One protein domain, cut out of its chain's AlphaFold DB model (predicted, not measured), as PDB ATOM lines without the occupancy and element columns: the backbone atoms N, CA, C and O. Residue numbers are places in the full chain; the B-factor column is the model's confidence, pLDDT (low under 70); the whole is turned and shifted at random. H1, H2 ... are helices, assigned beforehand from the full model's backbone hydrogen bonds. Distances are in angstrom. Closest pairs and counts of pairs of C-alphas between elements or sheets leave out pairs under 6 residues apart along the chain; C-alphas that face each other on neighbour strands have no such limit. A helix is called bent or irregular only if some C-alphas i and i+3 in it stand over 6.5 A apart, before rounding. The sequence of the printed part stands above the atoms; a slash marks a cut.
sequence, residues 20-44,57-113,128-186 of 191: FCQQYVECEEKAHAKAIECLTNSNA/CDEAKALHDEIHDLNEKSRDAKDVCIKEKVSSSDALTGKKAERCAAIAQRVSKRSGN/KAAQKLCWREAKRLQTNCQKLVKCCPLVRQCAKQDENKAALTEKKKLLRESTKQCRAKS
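Overview. This is residues 20 to 44, 57 to 113 and 128 to 186 of the 191 residues of an uncharacterized protein of Diploscapter pachys (UniProt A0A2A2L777). Helices open like a loose fan: the long helix H2 with H6 beside one part makes one arm, H1 and H4 side by side make a second, and H3 runs on the other side of that pair. H1 and H2 meet near one end, where the short H5 packs on both, and H6 stays clear of H1, H3 and H4. The printed part has 141 residues with six named helices, H1 to H6 in chain order, and no named strand: all helix. It is loose, with a radius of gyration of the C-alphas of 17.8 A, and elongated, spanning 58 by 37 by 22 A.

Along the chain. H2, residues 58 to 88, is the longest at 45.9 A; it is irregular, with C-alphas 84 and 87 7.1 A apart. H1, residues 20 to 44, is 36.3 A long from C-alpha 20 at (33.674, -1.700, -53.751). H4, residues 128 to 151, spans 36.1 A, H3, residues 94 to 112, 28.4 A, and H5, residues 153 to 158, 9.1 A. H6, residues 164 to 186, spans 31.9 A and ends at C-alpha 186 (14.799, -28.747, -18.668).

Arrangement. H2 touches H6 at a shallow tilt of 21 degrees, opposite ways; their closest C-alphas, Ala 60 and Ser 178, are 5.3 A apart. With residues 78 to 86 alone H2 touches H5, closest at C-alphas 78 and 158, 5.4 A. H1 touches H2 with residues 21 to 25 alone, C-alphas 25 and 79 being closest at 6.3 A. H1, H3 and H4 form a bundle, helices side by side: H1 touches H4 at 17 degrees, a shallow tilt, opposite ways, with C-alphas 31 and 141 closest at 5.1 A. H4 touches H3 with residues 141 to 151 alone, closest at C-alphas 151 and 100, 5.6 A. Every O i to N i+4 pair is within hydrogen-bond range in H1 and H6, against 25 of 27 in H2, 14 of 15 in H3, 16 of 20 in H4 and 1 of 2 in H5.

Size, cuts and confidence. The farthest C-alphas, of Gly 94 and Lys 185, are 58.3 A apart. Residues 45 to 56 and 114 to 127 are not printed, leaving C-alpha gaps of 21.6 A and 22.4 A. Of the links that are printed whole, H2 to H3, H4 to H5 and H5 to H6 are tight. Mean pLDDT of the printed part is 85.5; residues 43 to 44, 110 to 113 and 186 are under 70.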
ATOM      1  N   PHE A  20      34.376  -0.497 -54.216       87.75
ATOM      2  CA  PHE A  20      33.674  -1.700 -53.751       87.75
ATOM      3  C   PHE A  20      33.977  -2.093 -52.297       87.75
ATOM      4  O   PHE A  20      33.133  -2.717 -51.649       87.75
ATOM      5  N   CYS A  21      35.164  -1.767 -51.780       88.44
ATOM      6  CA  CYS A  21      35.499  -1.980 -50.372       88.44
ATOM      7  C   CYS A  21      34.773  -0.982 -49.473       88.44
ATOM      8  O   CYS A  21      34.222  -1.388 -48.451       88.44
ATOM      9  N   GLN A  22      34.686   0.282 -49.892       87.88
ATOM     10  CA  GLN A  22      33.894   1.295 -49.190       87.88
ATOM     11  C   GLN A  22      32.408   0.918 -49.184       87.88
ATOM     12  O   GLN A  22      31.794   0.840 -48.123       87.88
ATOM     13  N   GLN A  23      31.855   0.531 -50.340       88.50
ATOM     14  CA  GLN A  23      30.474   0.044 -50.438       88.50
ATOM     15  C   GLN A  23      30.207  -1.196 -49.568       88.50
ATOM     16  O   GLN A  23      29.094  -1.373 -49.069       88.50
ATOM     17  N   TYR A  24      31.193  -2.085 -49.401       90.88
ATOM     18  CA  TYR A  24      31.073  -3.228 -48.493       90.88
ATOM     19  C   TYR A  24      30.963  -2.774 -47.034       90.88
ATOM     20  O   TYR A  24      30.037  -3.208 -46.348       90.88
ATOM     21  N   VAL A  25      31.862  -1.893 -46.593       90.06
ATOM     22  CA  VAL A  25      31.880  -1.356 -45.224       90.06
ATOM     23  C   VAL A  25      30.578  -0.619 -44.917       90.06
ATOM     24  O   VAL A  25      29.896  -0.965 -43.957       90.06
ATOM     25  N   GLU A  26      30.137   0.288 -45.791       90.12
ATOM     26  CA  GLU A  26      28.851   0.976 -45.617       90.12
ATOM     27  C   GLU A  26      27.661   0.008 -45.562       90.12
ATOM     28  O   GLU A  26      26.665   0.249 -44.874       90.12
ATOM     29  N   CYS A  27      27.713  -1.082 -46.333       91.19
ATOM     30  CA  CYS A  27      26.667  -2.095 -46.301       91.19
ATOM     31  C   CYS A  27      26.629  -2.797 -44.940       91.19
ATOM     32  O   CYS A  27      25.542  -2.972 -44.384       91.19
ATOM     33  N   GLU A  28      27.787  -3.202 -44.412       90.75
ATOM     34  CA  GLU A  28      27.895  -3.844 -43.098       90.75
ATOM     35  C   GLU A  28      27.434  -2.896 -41.984       90.75
ATOM     36  O   GLU A  28      26.629  -3.314 -41.153       90.75
ATOM     37  N   GLU A  29      27.824  -1.617 -42.025       91.12
ATOM     38  CA  GLU A  29      27.359  -0.584 -41.088       91.12
ATOM     39  C   GLU A  29      25.823  -0.452 -41.121       91.12
ATOM     40  O   GLU A  29      25.162  -0.520 -40.081       91.12
ATOM     41  N   LYS A  30      25.214  -0.376 -42.316       90.50
ATOM     42  CA  LYS A  30      23.745  -0.341 -42.481       90.50
ATOM     43  C   LYS A  30      23.067  -1.614 -41.972       90.50
ATOM     44  O   LYS A  30      22.007  -1.550 -41.344       90.50
ATOM     45  N   ALA A  31      23.639  -2.783 -42.259       89.69
ATOM     46  CA  ALA A  31      23.106  -4.061 -41.795       89.69
ATOM     47  C   ALA A  31      23.176  -4.174 -40.266       89.69
ATOM     48  O   ALA A  31      22.230  -4.666 -39.648       89.69
ATOM     49  N   HIS A  32      24.264  -3.687 -39.671       89.31
ATOM     50  CA  HIS A  32      24.478  -3.669 -38.233       89.31
ATOM     51  C   HIS A  32      23.520  -2.708 -37.526       89.31
ATOM     52  O   HIS A  32      22.813  -3.123 -36.609       89.31
ATOM     53  N   ALA A  33      23.393  -1.472 -38.016       90.12
ATOM     54  CA  ALA A  33      22.429  -0.506 -37.495       90.12
ATOM     55  C   ALA A  33      20.996  -1.069 -37.516       90.12
ATOM     56  O   ALA A  33      20.264  -0.955 -36.533       90.12
ATOM     57  N   LYS A  34      20.613  -1.769 -38.597       90.00
ATOM     58  CA  LYS A  34      19.304  -2.432 -38.672       90.00
ATOM     59  C   LYS A  34      19.168  -3.582 -37.672       90.00
ATOM     60  O   LYS A  34      18.085  -3.787 -37.133       90.00
ATOM     61  N   ALA A  35      20.229  -4.347 -37.421       87.25
ATOM     62  CA  ALA A  35      20.207  -5.408 -36.415       87.25
ATOM     63  C   ALA A  35      20.013  -4.841 -34.999       87.25
ATOM     64  O   ALA A  35      19.168  -5.360 -34.267       87.25
ATOM     65  N   ILE A  36      20.707  -3.747 -34.656       88.19
ATOM     66  CA  ILE A  36      20.517  -3.017 -33.392       88.19
ATOM     67  C   ILE A  36      19.076  -2.514 -33.283       88.19
ATOM     68  O   ILE A  36      18.415  -2.784 -32.286       88.19
ATOM     69  N   GLU A  37      18.545  -1.868 -34.325       88.25
ATOM     70  CA  GLU A  37      17.150  -1.404 -34.361       88.25
ATOM     71  C   GLU A  37      16.168  -2.549 -34.041       88.25
ATOM     72  O   GLU A  37      15.257  -2.406 -33.223       88.25
ATOM     73  N   CYS A  38      16.367  -3.724 -34.646       85.56
ATOM     74  CA  CYS A  38      15.519  -4.887 -34.394       85.56
ATOM     75  C   CYS A  38      15.683  -5.466 -32.985       85.56
ATOM     76  O   CYS A  38      14.703  -5.976 -32.433       85.56
ATOM     77  N   LEU A  39      16.889  -5.412 -32.414       83.12
ATOM     78  CA  LEU A  39      17.169  -5.864 -31.054       83.12
ATOM     79  C   LEU A  39      16.521  -4.936 -30.020       83.12
ATOM     80  O   LEU A  39      15.814  -5.422 -29.142       83.12
ATOM     81  N   THR A  40      16.650  -3.619 -30.172       81.50
ATOM     82  CA  THR A  40      16.005  -2.630 -29.293       81.50
ATOM     83  C   THR A  40      14.486  -2.791 -29.307       81.50
ATOM     84  O   THR A  40      13.854  -2.910 -28.256       81.50
ATOM     85  N   ASN A  41      13.896  -2.935 -30.500       75.81
ATOM     86  CA  ASN A  41      12.464  -3.209 -30.659       75.81
ATOM     87  C   ASN A  41      12.039  -4.569 -30.069       75.81
ATOM     88  O   ASN A  41      10.879  -4.762 -29.704       75.81
ATOM     89  N   SER A  42      12.962  -5.532 -30.001       71.75
ATOM     90  CA  SER A  42      12.745  -6.854 -29.412       71.75
ATOM     91  C   SER A  42      12.772  -6.823 -27.889       71.75
ATOM     92  O   SER A  42      11.914  -7.439 -27.260       71.75
ATOM     93  N   ASN A  43      13.738  -6.120 -27.300       65.19
ATOM     94  CA  ASN A  43      13.899  -6.012 -25.851       65.19
ATOM     95  C   ASN A  43      12.703  -5.283 -25.229       65.19
ATOM     96  O   ASN A  43      12.094  -5.814 -24.305       65.19
ATOM     97  N   ALA A  44      12.240  -4.200 -25.865       61.50
ATOM     98  CA  ALA A  44      11.002  -3.512 -25.492       61.50
ATOM     99  C   ALA A  44       9.746  -4.418 -25.539       61.50
ATOM    100  O   ALA A  44       8.745  -4.146 -24.879       61.50
ATOM    101  N   CYS A  57      19.515 -21.526 -17.845       81.88
ATOM    102  CA  CYS A  57      20.583 -21.718 -18.835       81.88
ATOM    103  C   CYS A  57      21.602 -20.562 -18.827       81.88
ATOM    104  O   CYS A  57      22.023 -20.108 -19.894       81.88
ATOM    105  N   ASP A  58      21.969 -20.053 -17.649       83.62
ATOM    106  CA  ASP A  58      22.757 -18.818 -17.522       83.62
ATOM    107  C   ASP A  58      24.120 -18.904 -18.221       83.62
ATOM    108  O   ASP A  58      24.533 -17.955 -18.879       83.62
ATOM    109  N   GLU A  59      24.764 -20.071 -18.199       84.12
ATOM    110  CA  GLU A  59      26.023 -20.312 -18.915       84.12
ATOM    111  C   GLU A  59      25.860 -20.202 -20.442       84.12
ATOM    112  O   GLU A  59      26.661 -19.559 -21.117       84.12
ATOM    113  N   ALA A  60      24.791 -20.770 -21.010       85.00
ATOM    114  CA  ALA A  60      24.521 -20.660 -22.443       85.00
ATOM    115  C   ALA A  60      24.177 -19.216 -22.845       85.00
ATOM    116  O   ALA A  60      24.489 -18.802 -23.962       85.00
ATOM    117  N   LYS A  61      23.548 -18.452 -21.943       83.94
ATOM    118  CA  LYS A  61      23.286 -17.024 -22.140       83.94
ATOM    119  C   LYS A  61      24.591 -16.223 -22.120       83.94
ATOM    120  O   LYS A  61      24.856 -15.516 -23.083       83.94
ATOM    121  N   ALA A  62      25.435 -16.420 -21.108       86.25
ATOM    122  CA  ALA A  62      26.740 -15.767 -21.010       86.25
ATOM    123  C   ALA A  62      27.619 -16.058 -22.239       86.25
ATOM    124  O   ALA A  62      28.164 -15.143 -22.844       86.25
ATOM    125  N   LEU A  63      27.669 -17.315 -22.694       87.81
ATOM    126  CA  LEU A  63      28.386 -17.687 -23.919       87.81
ATOM    127  C   LEU A  63      27.810 -17.019 -25.174       87.81
ATOM    128  O   LEU A  63      28.552 -16.728 -26.111       87.81
ATOM    129  N   HIS A  64      26.494 -16.800 -25.234       85.62
ATOM    130  CA  HIS A  64      25.869 -16.090 -26.347       85.62
ATOM    131  C   HIS A  64      26.281 -14.612 -26.372       85.62
ATOM    132  O   HIS A  64      26.584 -14.098 -27.450       85.62
ATOM    133  N   ASP A  65      26.336 -13.967 -25.205       86.25
ATOM    134  CA  ASP A  65      26.752 -12.570 -25.052       86.25
ATOM    135  C   ASP A  65      28.254 -12.409 -25.362       86.25
ATOM    136  O   ASP A  65      28.634 -11.583 -26.185       86.25
ATOM    137  N   GLU A  66      29.115 -13.303 -24.867       90.00
ATOM    138  CA  GLU A  66      30.547 -13.293 -25.207       90.00
ATOM    139  C   GLU A  66      30.809 -13.494 -26.710       90.00
ATOM    140  O   GLU A  66      31.678 -12.851 -27.301       90.00
ATOM    141  N   ILE A  67      30.066 -14.397 -27.363       90.06
ATOM    142  CA  ILE A  67      30.162 -14.580 -28.819       90.06
ATOM    143  C   ILE A  67      29.707 -13.317 -29.544       90.06
ATOM    144  O   ILE A  67      30.271 -12.994 -30.592       90.06
ATOM    145  N   HIS A  68      28.675 -12.638 -29.042       88.00
ATOM    146  CA  HIS A  68      28.208 -11.381 -29.608       88.00
ATOM    147  C   HIS A  68      29.328 -10.336 -29.578       88.00
ATOM    148  O   HIS A  68      29.734  -9.880 -30.646       88.00
ATOM    149  N   ASP A  69      29.917 -10.086 -28.409       90.00
ATOM    150  CA  ASP A  69      31.006  -9.119 -28.224       90.00
ATOM    151  C   ASP A  69      32.227  -9.438 -29.097       90.00
ATOM    152  O   ASP A  69      32.821  -8.555 -29.717       90.00
ATOM    153  N   LEU A  70      32.599 -10.718 -29.204       90.75
ATOM    154  CA  LEU A  70      33.698 -11.139 -30.076       90.75
ATOM    155  C   LEU A  70      33.397 -10.893 -31.563       90.75
ATOM    156  O   LEU A  70      34.307 -10.557 -32.321       90.75
ATOM    157  N   ASN A  71      32.144 -11.059 -32.006       89.50
ATOM    158  CA  ASN A  71      31.771 -10.735 -33.387       89.50
ATOM    159  C   ASN A  71      31.772  -9.218 -33.630       89.50
ATOM    160  O   ASN A  71      32.126  -8.806 -34.733       89.50
ATOM    161  N   GLU A  72      31.395  -8.400 -32.641       90.06
ATOM    162  CA  GLU A  72      31.485  -6.938 -32.748       90.06
ATOM    163  C   GLU A  72      32.939  -6.485 -32.873       90.06
ATOM    164  O   GLU A  72      33.279  -5.818 -33.847       90.06
ATOM    165  N   LYS A  73      33.823  -6.959 -31.987       91.25
ATOM    166  CA  LYS A  73      35.265  -6.670 -32.052       91.25
ATOM    167  C   LYS A  73      35.888  -7.108 -33.378       91.25
ATOM    168  O   LYS A  73      36.649  -6.357 -33.980       91.25
ATOM    169  N   SER A  74      35.545  -8.308 -33.854       90.75
ATOM    170  CA  SER A  74      36.002  -8.837 -35.149       90.75
ATOM    171  C   SER A  74      35.533  -7.970 -36.322       90.75
ATOM    172  O   SER A  74      36.311  -7.678 -37.235       90.75
ATOM    173  N   ARG A  75      34.270  -7.517 -36.303       89.81
ATOM    174  CA  ARG A  75      33.740  -6.597 -37.315       89.81
ATOM    175  C   ARG A  75      34.498  -5.273 -37.285       89.81
ATOM    176  O   ARG A  75      34.988  -4.866 -38.331       89.81
ATOM    177  N   ASP A  76      34.620  -4.648 -36.119       89.75
ATOM    178  CA  ASP A  76      35.222  -3.321 -35.992       89.75
ATOM    179  C   ASP A  76      36.700  -3.341 -36.404       89.75
ATOM    180  O   ASP A  76      37.129  -2.513 -37.204       89.75
ATOM    181  N   ALA A  77      37.461  -4.353 -35.970       90.56
ATOM    182  CA  ALA A  77      38.851  -4.541 -36.385       90.56
ATOM    183  C   ALA A  77      38.987  -4.736 -37.906       90.56
ATOM    184  O   ALA A  77      39.880  -4.177 -38.547       90.56
ATOM    185  N   LYS A  78      38.080  -5.513 -38.511       91.38
ATOM    186  CA  LYS A  78      38.042  -5.713 -39.964       91.38
ATOM    187  C   LYS A  78      37.713  -4.410 -40.694       91.38
ATOM    188  O   LYS A  78      38.355  -4.127 -41.703       91.38
ATOM    189  N   ASP A  79      36.748  -3.634 -40.213       89.88
ATOM    190  CA  ASP A  79      36.334  -2.384 -40.851       89.88
ATOM    191  C   ASP A  79      37.441  -1.324 -40.763       89.88
ATOM    192  O   ASP A  79      37.730  -0.675 -41.769       89.88
ATOM    193  N   VAL A  80      38.131  -1.215 -39.619       90.75
ATOM    194  CA  VAL A  80      39.331  -0.368 -39.468       90.75
ATOM    195  C   VAL A  80      40.428  -0.807 -40.438       90.75
ATOM    196  O   VAL A  80      40.877  -0.002 -41.249       90.75
ATOM    197  N   CYS A  81      40.782  -2.096 -40.455       91.19
ATOM    198  CA  CYS A  81      41.806  -2.622 -41.361       91.19
ATOM    199  C   CYS A  81      41.479  -2.365 -42.844       91.19
ATOM    200  O   CYS A  81      42.372  -2.062 -43.636       91.19
ATOM    201  N   ILE A  82      40.205  -2.474 -43.245       90.25
ATOM    202  CA  ILE A  82      39.791  -2.154 -44.616       90.25
ATOM    203  C   ILE A  82      39.949  -0.655 -44.877       90.25
ATOM    204  O   ILE A  82      40.523  -0.304 -45.903       90.25
ATOM    205  N   LYS A  83      39.475   0.216 -43.973       88.00
ATOM    206  CA  LYS A  83      39.572   1.682 -44.113       88.00
ATOM    207  C   LYS A  83      41.028   2.156 -44.211       88.00
ATOM    208  O   LYS A  83      41.312   3.030 -45.019       88.00
ATOM    209  N   GLU A  84      41.953   1.545 -43.473       89.00
ATOM    210  CA  GLU A  84      43.389   1.868 -43.528       89.00
ATOM    211  C   GLU A  84      44.062   1.422 -44.834       89.00
ATOM    212  O   GLU A  84      44.957   2.094 -45.342       89.00
ATOM    213  N   LYS A  85      43.639   0.283 -45.394       87.31
ATOM    214  CA  LYS A  85      44.266  -0.317 -46.585       87.31
ATOM    215  C   LYS A  85      43.575   0.048 -47.899       87.31
ATOM    216  O   LYS A  85      44.065  -0.315 -48.965       87.31
ATOM    217  N   VAL A  86      42.429   0.730 -47.855       83.62
ATOM    218  CA  VAL A  86      41.613   1.000 -49.052       83.62
ATOM    219  C   VAL A  86      42.328   1.901 -50.059       83.62
ATOM    220  O   VAL A  86      42.219   1.658 -51.260       83.62
ATOM    221  N   SER A  87      43.096   2.876 -49.570       77.44
ATOM    222  CA  SER A  87      43.874   3.827 -50.374       77.44
ATOM    223  C   SER A  87      45.123   3.210 -51.005       77.44
ATOM    224  O   SER A  87      45.624   3.721 -51.996       77.44
ATOM    225  N   SER A  88      45.628   2.104 -50.455       75.75
ATOM    226  CA  SER A  88      46.839   1.420 -50.936       75.75
ATOM    227  C   SER A  88      46.553   0.115 -51.684       75.75
ATOM    228  O   SER A  88      47.479  -0.585 -52.089       75.75
ATOM    229  N   SER A  89      45.280  -0.243 -51.861       75.44
ATOM    230  CA  SER A  89      44.881  -1.473 -52.546       75.44
ATOM    231  C   SER A  89      44.765  -1.254 -54.055       75.44
ATOM    232  O   SER A  89      44.272  -0.229 -54.519       75.44
ATOM    233  N   ASP A  90      45.125  -2.267 -54.839       74.12
ATOM    234  CA  ASP A  90      44.947  -2.224 -56.289       74.12
ATOM    235  C   ASP A  90      43.465  -2.166 -56.671       74.12
ATOM    236  O   ASP A  90      42.632  -2.913 -56.143       74.12
ATOM    237  N   ALA A  91      43.137  -1.320 -57.649       76.94
ATOM    238  CA  ALA A  91      41.799  -1.271 -58.217       76.94
ATOM    239  C   ALA A  91      41.431  -2.601 -58.900       76.94
ATOM    240  O   ALA A  91      42.255  -3.285 -59.513       76.94
ATOM    241  N   LEU A  92      40.146  -2.969 -58.846       81.50
ATOM    242  CA  LEU A  92      39.649  -4.086 -59.646       81.50
ATOM    243  C   LEU A  92      39.654  -3.708 -61.130       81.50
ATOM    244  O   LEU A  92      39.117  -2.672 -61.505       81.50
ATOM    245  N   THR A  93      40.166  -4.596 -61.985       81.19
ATOM    246  CA  THR A  93      40.234  -4.379 -63.438       81.19
ATOM    247  C   THR A  93      39.480  -5.454 -64.232       81.19
ATOM    248  O   THR A  93      39.158  -6.547 -63.739       81.19
ATOM    249  N   GLY A  94      39.152  -5.121 -65.485       85.25
ATOM    250  CA  GLY A  94      38.553  -6.026 -66.469       85.25
ATOM    251  C   GLY A  94      37.220  -6.651 -66.037       85.25
ATOM    252  O   GLY A  94      36.419  -6.058 -65.314       85.25
ATOM    253  N   LYS A  95      37.000  -7.913 -66.434       86.75
ATOM    254  CA  LYS A  95      35.752  -8.664 -66.177       86.75
ATOM    255  C   LYS A  95      35.358  -8.729 -64.696       86.75
ATOM    256  O   LYS A  95      34.189  -8.945 -64.373       86.75
ATOM    257  N   LYS A  96      36.319  -8.608 -63.772       84.75
ATOM    258  CA  LYS A  96      36.045  -8.635 -62.329       84.75
ATOM    259  C   LYS A  96      35.404  -7.325 -61.864       84.75
ATOM    260  O   LYS A  96      34.452  -7.388 -61.090       84.75
ATOM    261  N   ALA A  97      35.865  -6.186 -62.380       86.75
ATOM    262  CA  ALA A  97      35.281  -4.876 -62.104       86.75
ATOM    263  C   ALA A  97      33.828  -4.797 -62.595       86.75
ATOM    264  O   ALA A  97      32.936  -4.471 -61.817       86.75
ATOM    265  N   GLU A  98      33.561  -5.224 -63.832       88.56
ATOM    266  CA  GLU A  98      32.207  -5.247 -64.412       88.56
ATOM    267  C   GLU A  98      31.233  -6.113 -63.598       88.56
ATOM    268  O   GLU A  98      30.113  -5.703 -63.278       88.56
ATOM    269  N   ARG A  99      31.670  -7.318 -63.202       89.75
ATOM    270  CA  ARG A  99      30.872  -8.208 -62.343       89.75
ATOM    271  C   ARG A  99      30.564  -7.556 -60.999       89.75
ATOM    272  O   ARG A  99      29.449  -7.698 -60.499       89.75
ATOM    273  N   CYS A 100      31.535  -6.859 -60.419       90.69
ATOM    274  CA  CYS A 100      31.373  -6.184 -59.141       90.69
ATOM    275  C   CYS A 100      30.473  -4.953 -59.229       90.69
ATOM    276  O   CYS A 100      29.593  -4.809 -58.382       90.69
ATOM    277  N   ALA A 101      30.559  -4.174 -60.306       89.75
ATOM    278  CA  ALA A 101      29.618  -3.097 -60.600       89.75
ATOM    279  C   ALA A 101      28.176  -3.624 -60.704       89.75
ATOM    280  O   ALA A 101      27.260  -3.091 -60.075       89.75
ATOM    281  N   ALA A 102      27.963  -4.740 -61.409       90.25
ATOM    282  CA  ALA A 102      26.643  -5.363 -61.504       90.25
ATOM    283  C   ALA A 102      26.119  -5.870 -60.143       90.25
ATOM    284  O   ALA A 102      24.918  -5.791 -59.863       90.25
ATOM    285  N   ILE A 103      26.997  -6.400 -59.283       90.00
ATOM    286  CA  ILE A 103      26.635  -6.814 -57.918       90.00
ATOM    287  C   ILE A 103      26.254  -5.594 -57.073       90.00
ATOM    288  O   ILE A 103      25.184  -5.616 -56.462       90.00
ATOM    289  N   ALA A 104      27.073  -4.542 -57.079       87.31
ATOM    290  CA  ALA A 104      26.836  -3.290 -56.365       87.31
ATOM    291  C   ALA A 104      25.480  -2.674 -56.730       87.31
ATOM    292  O   ALA A 104      24.639  -2.435 -55.859       87.31
ATOM    293  N   GLN A 105      25.192  -2.561 -58.028       87.25
ATOM    294  CA  GLN A 105      23.898  -2.074 -58.506       87.25
ATOM    295  C   GLN A 105      22.726  -2.937 -58.016       87.25
ATOM    296  O   GLN A 105      21.683  -2.413 -57.622       87.25
ATOM    297  N   ARG A 106      22.863  -4.271 -58.011       85.88
ATOM    298  CA  ARG A 106      21.808  -5.174 -57.510       85.88
ATOM    299  C   ARG A 106      21.596  -5.043 -56.006       85.88
ATOM    300  O   ARG A 106      20.460  -5.191 -55.555       85.88
ATOM    301  N   VAL A 107      22.663  -4.830 -55.240       84.62
ATOM    302  CA  VAL A 107      22.594  -4.625 -53.788       84.62
ATOM    303  C   VAL A 107      21.870  -3.315 -53.484       84.62
ATOM    304  O   VAL A 107      20.879  -3.350 -52.753       84.62
ATOM    305  N   SER A 108      22.262  -2.225 -54.147       79.62
ATOM    306  CA  SER A 108      21.639  -0.900 -54.013       79.62
ATOM    307  C   SER A 108      20.156  -0.888 -54.426       79.62
ATOM    308  O   SER A 108      19.291  -0.421 -53.691       79.62
ATOM    309  N   LYS A 109      19.789  -1.529 -55.545       74.31
ATOM    310  CA  LYS A 109      18.372  -1.626 -55.961       74.31
ATOM    311  C   LYS A 109      17.507  -2.421 -54.976       74.31
ATOM    312  O   LYS A 109      16.309  -2.172 -54.840       74.31
ATOM    313  N   ARG A 110      18.083  -3.430 -54.311       67.19
ATOM    314  CA  ARG A 110      17.337  -4.328 -53.417       67.19
ATOM    315  C   ARG A 110      17.143  -3.758 -52.018       67.19
ATOM    316  O   ARG A 110      16.161  -4.157 -51.390       67.19
ATOM    317  N   SER A 111      18.012  -2.869 -51.538       59.72
ATOM    318  CA  SER A 111      17.799  -2.169 -50.264       59.72
ATOM    319  C   SER A 111      16.581  -1.240 -50.318       59.72
ATOM    320  O   SER A 111      15.875  -1.153 -49.323       59.72
ATOM    321  N   GLY A 112      16.262  -0.647 -51.477       53.72
ATOM    322  CA  GLY A 112      15.168   0.328 -51.605       53.72
ATOM    323  C   GLY A 112      13.741  -0.221 -51.790       53.72
ATOM    324  O   GLY A 112      12.799   0.458 -51.406       53.72
ATOM    325  N   ASN A 113      13.534  -1.416 -52.374       48.59
ATOM    326  CA  ASN A 113      12.248  -1.687 -53.064       48.59
ATOM    327  C   ASN A 113      11.477  -2.986 -52.706       48.59
ATOM    328  O   ASN A 113      10.569  -3.390 -53.421       48.59
ATOM    329  N   LYS A 128       4.555  -8.543 -32.866       74.62
ATOM    330  CA  LYS A 128       5.366  -9.712 -33.269       74.62
ATOM    331  C   LYS A 128       5.589  -9.782 -34.782       74.62
ATOM    332  O   LYS A 128       6.649 -10.211 -35.240       74.62
ATOM    333  N   ALA A 129       4.596  -9.377 -35.576       77.75
ATOM    334  CA  ALA A 129       4.724  -9.330 -37.030       77.75
ATOM    335  C   ALA A 129       5.764  -8.295 -37.472       77.75
ATOM    336  O   ALA A 129       6.628  -8.622 -38.286       77.75
ATOM    337  N   ALA A 130       5.711  -7.089 -36.901       79.06
ATOM    338  CA  ALA A 130       6.670  -6.020 -37.161       79.06
ATOM    339  C   ALA A 130       8.097  -6.433 -36.773       79.06
ATOM    340  O   ALA A 130       9.012  -6.317 -37.585       79.06
ATOM    341  N   GLN A 131       8.278  -7.035 -35.596       82.00
ATOM    342  CA  GLN A 131       9.575  -7.550 -35.148       82.00
ATOM    343  C   GLN A 131      10.137  -8.615 -36.107       82.00
ATOM    344  O   GLN A 131      11.304  -8.574 -36.497       82.00
ATOM    345  N   LYS A 132       9.300  -9.562 -36.552       82.25
ATOM    346  CA  LYS A 132       9.704 -10.591 -37.524       82.25
ATOM    347  C   LYS A 132      10.068  -9.992 -38.882       82.25
ATOM    348  O   LYS A 132      10.954 -10.520 -39.558       82.25
ATOM    349  N   LEU A 133       9.374  -8.938 -39.308       83.19
ATOM    350  CA  LEU A 133       9.706  -8.201 -40.525       83.19
ATOM    351  C   LEU A 133      11.049  -7.481 -40.376       83.19
ATOM    352  O   LEU A 133      11.896  -7.651 -41.249       83.19
ATOM    353  N   CYS A 134      11.293  -6.821 -39.243       85.06
ATOM    354  CA  CYS A 134      12.570  -6.175 -38.946       85.06
ATOM    355  C   CYS A 134      13.739  -7.163 -39.076       85.06
ATOM    356  O   CYS A 134      14.651  -6.958 -39.875       85.06
ATOM    357  N   TRP A 135      13.678  -8.310 -38.390       85.75
ATOM    358  CA  TRP A 135      14.745  -9.317 -38.465       85.75
ATOM    359  C   TRP A 135      14.935  -9.902 -39.870       85.75
ATOM    360  O   TRP A 135      16.051 -10.260 -40.259       85.75
ATOM    361  N   ARG A 136      13.862  -9.999 -40.665       86.56
ATOM    362  CA  ARG A 136      13.964 -10.396 -42.078       86.56
ATOM    363  C   ARG A 136      14.702  -9.348 -42.903       86.56
ATOM    364  O   ARG A 136      15.489  -9.731 -43.767       86.56
ATOM    365  N   GLU A 137      14.456  -8.068 -42.655       86.62
ATOM    366  CA  GLU A 137      15.158  -6.965 -43.309       86.62
ATOM    367  C   GLU A 137      16.637  -6.934 -42.920       86.62
ATOM    368  O   GLU A 137      17.479  -6.942 -43.816       86.62
ATOM    369  N   ALA A 138      16.959  -7.026 -41.625       87.94
ATOM    370  CA  ALA A 138      18.339  -7.104 -41.137       87.94
ATOM    371  C   ALA A 138      19.109  -8.257 -41.809       87.94
ATOM    372  O   ALA A 138      20.158  -8.055 -42.424       87.94
ATOM    373  N   LYS A 139      18.529  -9.468 -41.819       88.31
ATOM    374  CA  LYS A 139      19.130 -10.640 -42.480       88.31
ATOM    375  C   LYS A 139      19.318 -10.433 -43.984       88.31
ATOM    376  O   LYS A 139      20.282 -10.925 -44.579       88.31
ATOM    377  N   ARG A 140      18.384  -9.733 -44.630       89.00
ATOM    378  CA  ARG A 140      18.447  -9.440 -46.063       89.00
ATOM    379  C   ARG A 140      19.555  -8.443 -46.388       89.00
ATOM    380  O   ARG A 140      20.259  -8.671 -47.372       89.00
ATOM    381  N   LEU A 141      19.723  -7.396 -45.579       89.00
ATOM    382  CA  LEU A 141      20.842  -6.458 -45.691       89.00
ATOM    383  C   LEU A 141      22.165  -7.206 -45.554       89.00
ATOM    384  O   LEU A 141      22.962  -7.185 -46.486       89.00
ATOM    385  N   GLN A 142      22.322  -8.009 -44.501       89.94
ATOM    386  CA  GLN A 142      23.531  -8.808 -44.293       89.94
ATOM    387  C   GLN A 142      23.831  -9.747 -45.478       89.94
ATOM    388  O   GLN A 142      24.955  -9.823 -45.967       89.94
ATOM    389  N   THR A 143      22.807 -10.417 -46.020       90.31
ATOM    390  CA  THR A 143      22.952 -11.277 -47.211       90.31
ATOM    391  C   THR A 143      23.385 -10.491 -48.450       90.31
ATOM    392  O   THR A 143      24.048 -11.031 -49.338       90.31
ATOM    393  N   ASN A 144      22.987  -9.225 -48.565       89.75
ATOM    394  CA  ASN A 144      23.435  -8.367 -49.653       89.75
ATOM    395  C   ASN A 144      24.899  -7.954 -49.469       89.75
ATOM    396  O   ASN A 144      25.651  -8.049 -50.438       89.75
ATOM    397  N   CYS A 145      25.327  -7.621 -48.250       90.81
ATOM    398  CA  CYS A 145      26.725  -7.294 -47.955       90.81
ATOM    399  C   CYS A 145      27.654  -8.484 -48.220       90.81
ATOM    400  O   CYS A 145      28.700  -8.334 -48.848       90.81
ATOM    401  N   GLN A 146      27.210  -9.710 -47.916       90.44
ATOM    402  CA  GLN A 146      27.965 -10.924 -48.252       90.44
ATOM    403  C   GLN A 146      28.240 -11.105 -49.753       90.44
ATOM    404  O   GLN A 146      29.215 -11.756 -50.131       90.44
ATOM    405  N   LYS A 147      27.418 -10.525 -50.636       90.62
ATOM    406  CA  LYS A 147      27.685 -10.561 -52.084       90.62
ATOM    407  C   LYS A 147      28.839  -9.636 -52.468       90.62
ATOM    408  O   LYS A 147      29.563  -9.961 -53.407       90.62
ATOM    409  N   LEU A 148      29.018  -8.533 -51.740       89.75
ATOM    410  CA  LEU A 148      30.087  -7.554 -51.952       89.75
ATOM    411  C   LEU A 148      31.444  -8.030 -51.418       89.75
ATOM    412  O   LEU A 148      32.469  -7.580 -51.914       89.75
ATOM    413  N   VAL A 149      31.482  -9.020 -50.518       90.44
ATOM    414  CA  VAL A 149      32.737  -9.612 -50.002       90.44
ATOM    415  C   VAL A 149      33.688 -10.045 -51.123       90.44
ATOM    416  O   VAL A 149      34.897  -9.879 -51.022       90.44
ATOM    417  N   LYS A 150      33.162 -10.591 -52.227       86.62
ATOM    418  CA  LYS A 150      33.987 -11.032 -53.372       86.62
ATOM    419  C   LYS A 150      34.577  -9.867 -54.178       86.62
ATOM    420  O   LYS A 150      35.499 -10.084 -54.964       86.62
ATOM    421  N   CYS A 151      34.030  -8.672 -53.989       89.06
ATOM    422  CA  CYS A 151      34.407  -7.438 -54.658       89.06
ATOM    423  C   CYS A 151      35.345  -6.569 -53.825       89.06
ATOM    424  O   CYS A 151      35.892  -5.614 -54.357       89.06
ATOM    425  N   CYS A 152      35.599  -6.942 -52.571       89.62
ATOM    426  CA  CYS A 152      36.616  -6.312 -51.747       89.62
ATOM    427  C   CYS A 152      37.692  -7.337 -51.345       89.62
ATOM    428  O   CYS A 152      37.489  -8.120 -50.411       89.62
ATOM    429  N   PRO A 153      38.846  -7.372 -52.039       86.56
ATOM    430  CA  PRO A 153      39.951  -8.277 -51.711       86.56
ATOM    431  C   PRO A 153      40.452  -8.127 -50.265       86.56
ATOM    432  O   PRO A 153      40.801  -9.132 -49.635       86.56
ATOM    433  N   LEU A 154      40.408  -6.903 -49.727       89.62
ATOM    434  CA  LEU A 154      40.835  -6.573 -48.367       89.62
ATOM    435  C   LEU A 154      40.044  -7.322 -47.292       89.62
ATOM    436  O   LEU A 154      40.624  -7.684 -46.275       89.62
ATOM    437  N   VAL A 155      38.774  -7.679 -47.536       89.44
ATOM    438  CA  VAL A 155      37.968  -8.443 -46.564       89.44
ATOM    439  C   VAL A 155      38.665  -9.739 -46.167       89.44
ATOM    440  O   VAL A 155      38.724 -10.082 -44.991       89.44
ATOM    441  N   ARG A 156      39.231 -10.469 -47.137       86.88
ATOM    442  CA  ARG A 156      39.940 -11.723 -46.846       86.88
ATOM    443  C   ARG A 156      41.291 -11.488 -46.189       86.88
ATOM    444  O   ARG A 156      41.724 -12.340 -45.423       86.88
ATOM    445  N   GLN A 157      41.968 -10.394 -46.525       88.44
ATOM    446  CA  GLN A 157      43.266 -10.062 -45.941       88.44
ATOM    447  C   GLN A 157      43.099  -9.675 -44.469       88.44
ATOM    448  O   GLN A 157      43.736 -10.276 -43.612       88.44
ATOM    449  N   CYS A 158      42.164  -8.774 -44.171       89.75
ATOM    450  CA  CYS A 158      41.842  -8.351 -42.811       89.75
ATOM    451  C   CYS A 158      41.251  -9.495 -41.973       89.75
ATOM    452  O   CYS A 158      41.620  -9.660 -40.819       89.75
ATOM    453  N   ALA A 159      40.438 -10.385 -42.558       86.88
ATOM    454  CA  ALA A 159      39.919 -11.557 -41.841       86.88
ATOM    455  C   ALA A 159      40.991 -12.595 -41.446       86.88
ATOM    456  O   ALA A 159      40.719 -13.466 -40.620       86.88
ATOM    457  N   LYS A 160      42.191 -12.565 -42.046       85.44
ATOM    458  CA  LYS A 160      43.317 -13.410 -41.604       85.44
ATOM    459  C   LYS A 160      44.004 -12.854 -40.359       85.44
ATOM    460  O   LYS A 160      44.620 -13.631 -39.643       85.44
ATOM    461  N   GLN A 161      43.897 -11.547 -40.135       82.88
ATOM    462  CA  GLN A 161      44.471 -10.841 -38.989       82.88
ATOM    463  C   GLN A 161      43.493 -10.777 -37.806       82.88
ATOM    464  O   GLN A 161      43.801 -10.169 -36.792       82.88
ATOM    465  N   ASP A 162      42.313 -11.392 -37.927       85.88
ATOM    466  CA  ASP A 162      41.324 -11.413 -36.854       85.88
ATOM    467  C   ASP A 162      41.738 -12.374 -35.732       85.88
ATOM    468  O   ASP A 162      41.511 -13.589 -35.797       85.88
ATOM    469  N   GLU A 163      42.315 -11.803 -34.680       88.56
ATOM    470  CA  GLU A 163      42.747 -12.495 -33.463       88.56
ATOM    471  C   GLU A 163      41.574 -13.152 -32.712       88.56
ATOM    472  O   GLU A 163      41.746 -14.165 -32.030       88.56
ATOM    473  N   ASN A 164      40.342 -12.660 -32.901       87.56
ATOM    474  CA  ASN A 164      39.156 -13.193 -32.227       87.56
ATOM    475  C   ASN A 164      38.659 -14.503 -32.846       87.56
ATOM    476  O   ASN A 164      37.818 -15.189 -32.261       87.56
ATOM    477  N   LYS A 165      39.151 -14.889 -34.029       87.31
ATOM    478  CA  LYS A 165      38.631 -16.039 -34.782       87.31
ATOM    479  C   LYS A 165      38.760 -17.367 -34.027       87.31
ATOM    480  O   LYS A 165      37.844 -18.197 -34.083       87.31
ATOM    481  N   ALA A 166      39.877 -17.578 -33.331       90.44
ATOM    482  CA  ALA A 166      40.095 -18.777 -32.523       90.44
ATOM    483  C   ALA A 166      39.132 -18.807 -31.325       90.44
ATOM    484  O   ALA A 166      38.382 -19.771 -31.161       90.44
ATOM    485  N   ALA A 167      39.058 -17.703 -30.573       91.06
ATOM    486  CA  ALA A 167      38.141 -17.548 -29.446       91.06
ATOM    487  C   ALA A 167      36.672 -17.740 -29.863       91.06
ATOM    488  O   ALA A 167      35.933 -18.477 -29.214       91.06
ATOM    489  N   LEU A 168      36.253 -17.170 -30.998       89.25
ATOM    490  CA  LEU A 168      34.912 -17.362 -31.559       89.25
ATOM    491  C   LEU A 168      34.605 -18.830 -31.860       89.25
ATOM    492  O   LEU A 168      33.467 -19.265 -31.687       89.25
ATOM    493  N   THR A 169      35.586 -19.583 -32.355       92.00
ATOM    494  CA  THR A 169      35.410 -21.001 -32.690       92.00
ATOM    495  C   THR A 169      35.205 -21.829 -31.424       92.00
ATOM    496  O   THR A 169      34.233 -22.584 -31.346       92.00
ATOM    497  N   GLU A 170      36.045 -21.613 -30.412       94.50
ATOM    498  CA  GLU A 170      35.941 -22.293 -29.118       94.50
ATOM    499  C   GLU A 170      34.645 -21.939 -28.386       94.50
ATOM    500  O   GLU A 170      33.871 -22.823 -28.014       94.50
ATOM    501  N   LYS A 171      34.308 -20.651 -28.274       91.31
ATOM    502  CA  LYS A 171      33.071 -20.221 -27.607       91.31
ATOM    503  C   LYS A 171      31.824 -20.764 -28.308       91.31
ATOM    504  O   LYS A 171      30.890 -21.204 -27.644       91.31
ATOM    505  N   LYS A 172      31.810 -20.849 -29.647       91.12
ATOM    506  CA  LYS A 172      30.708 -21.488 -30.399       91.12
ATOM    507  C   LYS A 172      30.587 -22.986 -30.116       91.12
ATOM    508  O   LYS A 172      29.470 -23.508 -30.151       91.12
ATOM    509  N   LYS A 173      31.698 -23.682 -29.869       93.62
ATOM    510  CA  LYS A 173      31.691 -25.092 -29.460       93.62
ATOM    511  C   LYS A 173      31.101 -25.234 -28.054       93.62
ATOM    512  O   LYS A 173      30.129 -25.973 -27.897       93.62
ATOM    513  N   LEU A 174      31.582 -24.437 -27.100       91.88
ATOM    514  CA  LEU A 174      31.061 -24.397 -25.731       91.88
ATOM    515  C   LEU A 174      29.567 -24.057 -25.695       91.88
ATOM    516  O   LEU A 174      28.792 -24.736 -25.028       91.88
ATOM    517  N   LEU A 175      29.115 -23.086 -26.499       90.38
ATOM    518  CA  LEU A 175      27.698 -22.725 -26.574       90.38
ATOM    519  C   LEU A 175      26.837 -23.907 -27.036       90.38
ATOM    520  O   LEU A 175      25.737 -24.118 -26.516       90.38
ATOM    521  N   ARG A 176      27.312 -24.698 -28.009       90.00
ATOM    522  CA  ARG A 176      26.592 -25.897 -28.472       90.00
ATOM    523  C   ARG A 176      26.473 -26.934 -27.361       90.00
ATOM    524  O   ARG A 176      25.421 -27.558 -27.245       90.00
ATOM    525  N   GLU A 177      27.525 -27.124 -26.576       91.06
ATOM    526  CA  GLU A 177      27.554 -28.070 -25.457       91.06
ATOM    527  C   GLU A 177      26.654 -27.604 -24.307       91.06
ATOM    528  O   GLU A 177      25.737 -28.336 -23.928       91.06
ATOM    529  N   SER A 178      26.802 -26.360 -23.848       86.25
ATOM    530  CA  SER A 178      25.971 -25.780 -22.782       86.25
ATOM    531  C   SER A 178      24.486 -25.730 -23.179       86.25
ATOM    532  O   SER A 178      23.605 -26.104 -22.402       86.25
ATOM    533  N   THR A 179      24.169 -25.431 -24.448       86.62
ATOM    534  CA  THR A 179      22.784 -25.496 -24.952       86.62
ATOM    535  C   THR A 179      22.209 -26.917 -24.898       86.62
ATOM    536  O   THR A 179      21.031 -27.091 -24.577       86.62
ATOM    537  N   LYS A 180      23.005 -27.949 -25.220       87.00
ATOM    538  CA  LYS A 180      22.564 -29.351 -25.114       87.00
ATOM    539  C   LYS A 180      22.299 -29.728 -23.659       87.00
ATOM    540  O   LYS A 180      21.254 -30.308 -23.372       87.00
ATOM    541  N   GLN A 181      23.213 -29.370 -22.758       85.19
ATOM    542  CA  GLN A 181      23.074 -29.652 -21.331       85.19
ATOM    543  C   GLN A 181      21.850 -28.959 -20.739       85.19
ATOM    544  O   GLN A 181      21.083 -29.600 -20.021       85.19
ATOM    545  N   CYS A 182      21.609 -27.692 -21.088       83.44
ATOM    546  CA  CYS A 182      20.445 -26.994 -20.567       83.44
ATOM    547  C   CYS A 182      19.134 -27.638 -21.031       83.44
ATOM    548  O   CYS A 182      18.262 -27.919 -20.214       83.44
ATOM    549  N   ARG A 183      19.020 -27.992 -22.321       81.25
ATOM    550  CA  ARG A 183      17.837 -28.704 -22.839       81.25
ATOM    551  C   ARG A 183      17.603 -30.044 -22.138       81.25
ATOM    552  O   ARG A 183      16.458 -30.395 -21.871       81.25
ATOM    553  N   ALA A 184      18.672 -30.778 -21.831       79.81
ATOM    554  CA  ALA A 184      18.583 -32.042 -21.107       79.81
ATOM    555  C   ALA A 184      18.124 -31.852 -19.649       79.81
ATOM    556  O   ALA A 184      17.345 -32.662 -19.150       79.81
ATOM    557  N   LYS A 185      18.564 -30.779 -18.976       71.56
ATOM    558  CA  LYS A 185      18.112 -30.418 -17.622       71.56
ATOM    559  C   LYS A 185      16.638 -30.006 -17.617       71.56
ATOM    560  O   LYS A 185      15.876 -30.536 -16.816       71.56
ATOM    561  N   SER A 186      16.206 -29.163 -18.557       66.00
ATOM    562  CA  SER A 186      14.799 -28.747 -18.668       66.00
ATOM    563  C   SER A 186      13.848 -29.924 -18.920       66.00
ATOM    564  O   SER A 186      12.754 -29.936 -18.370       66.00
TER     565      SER A 186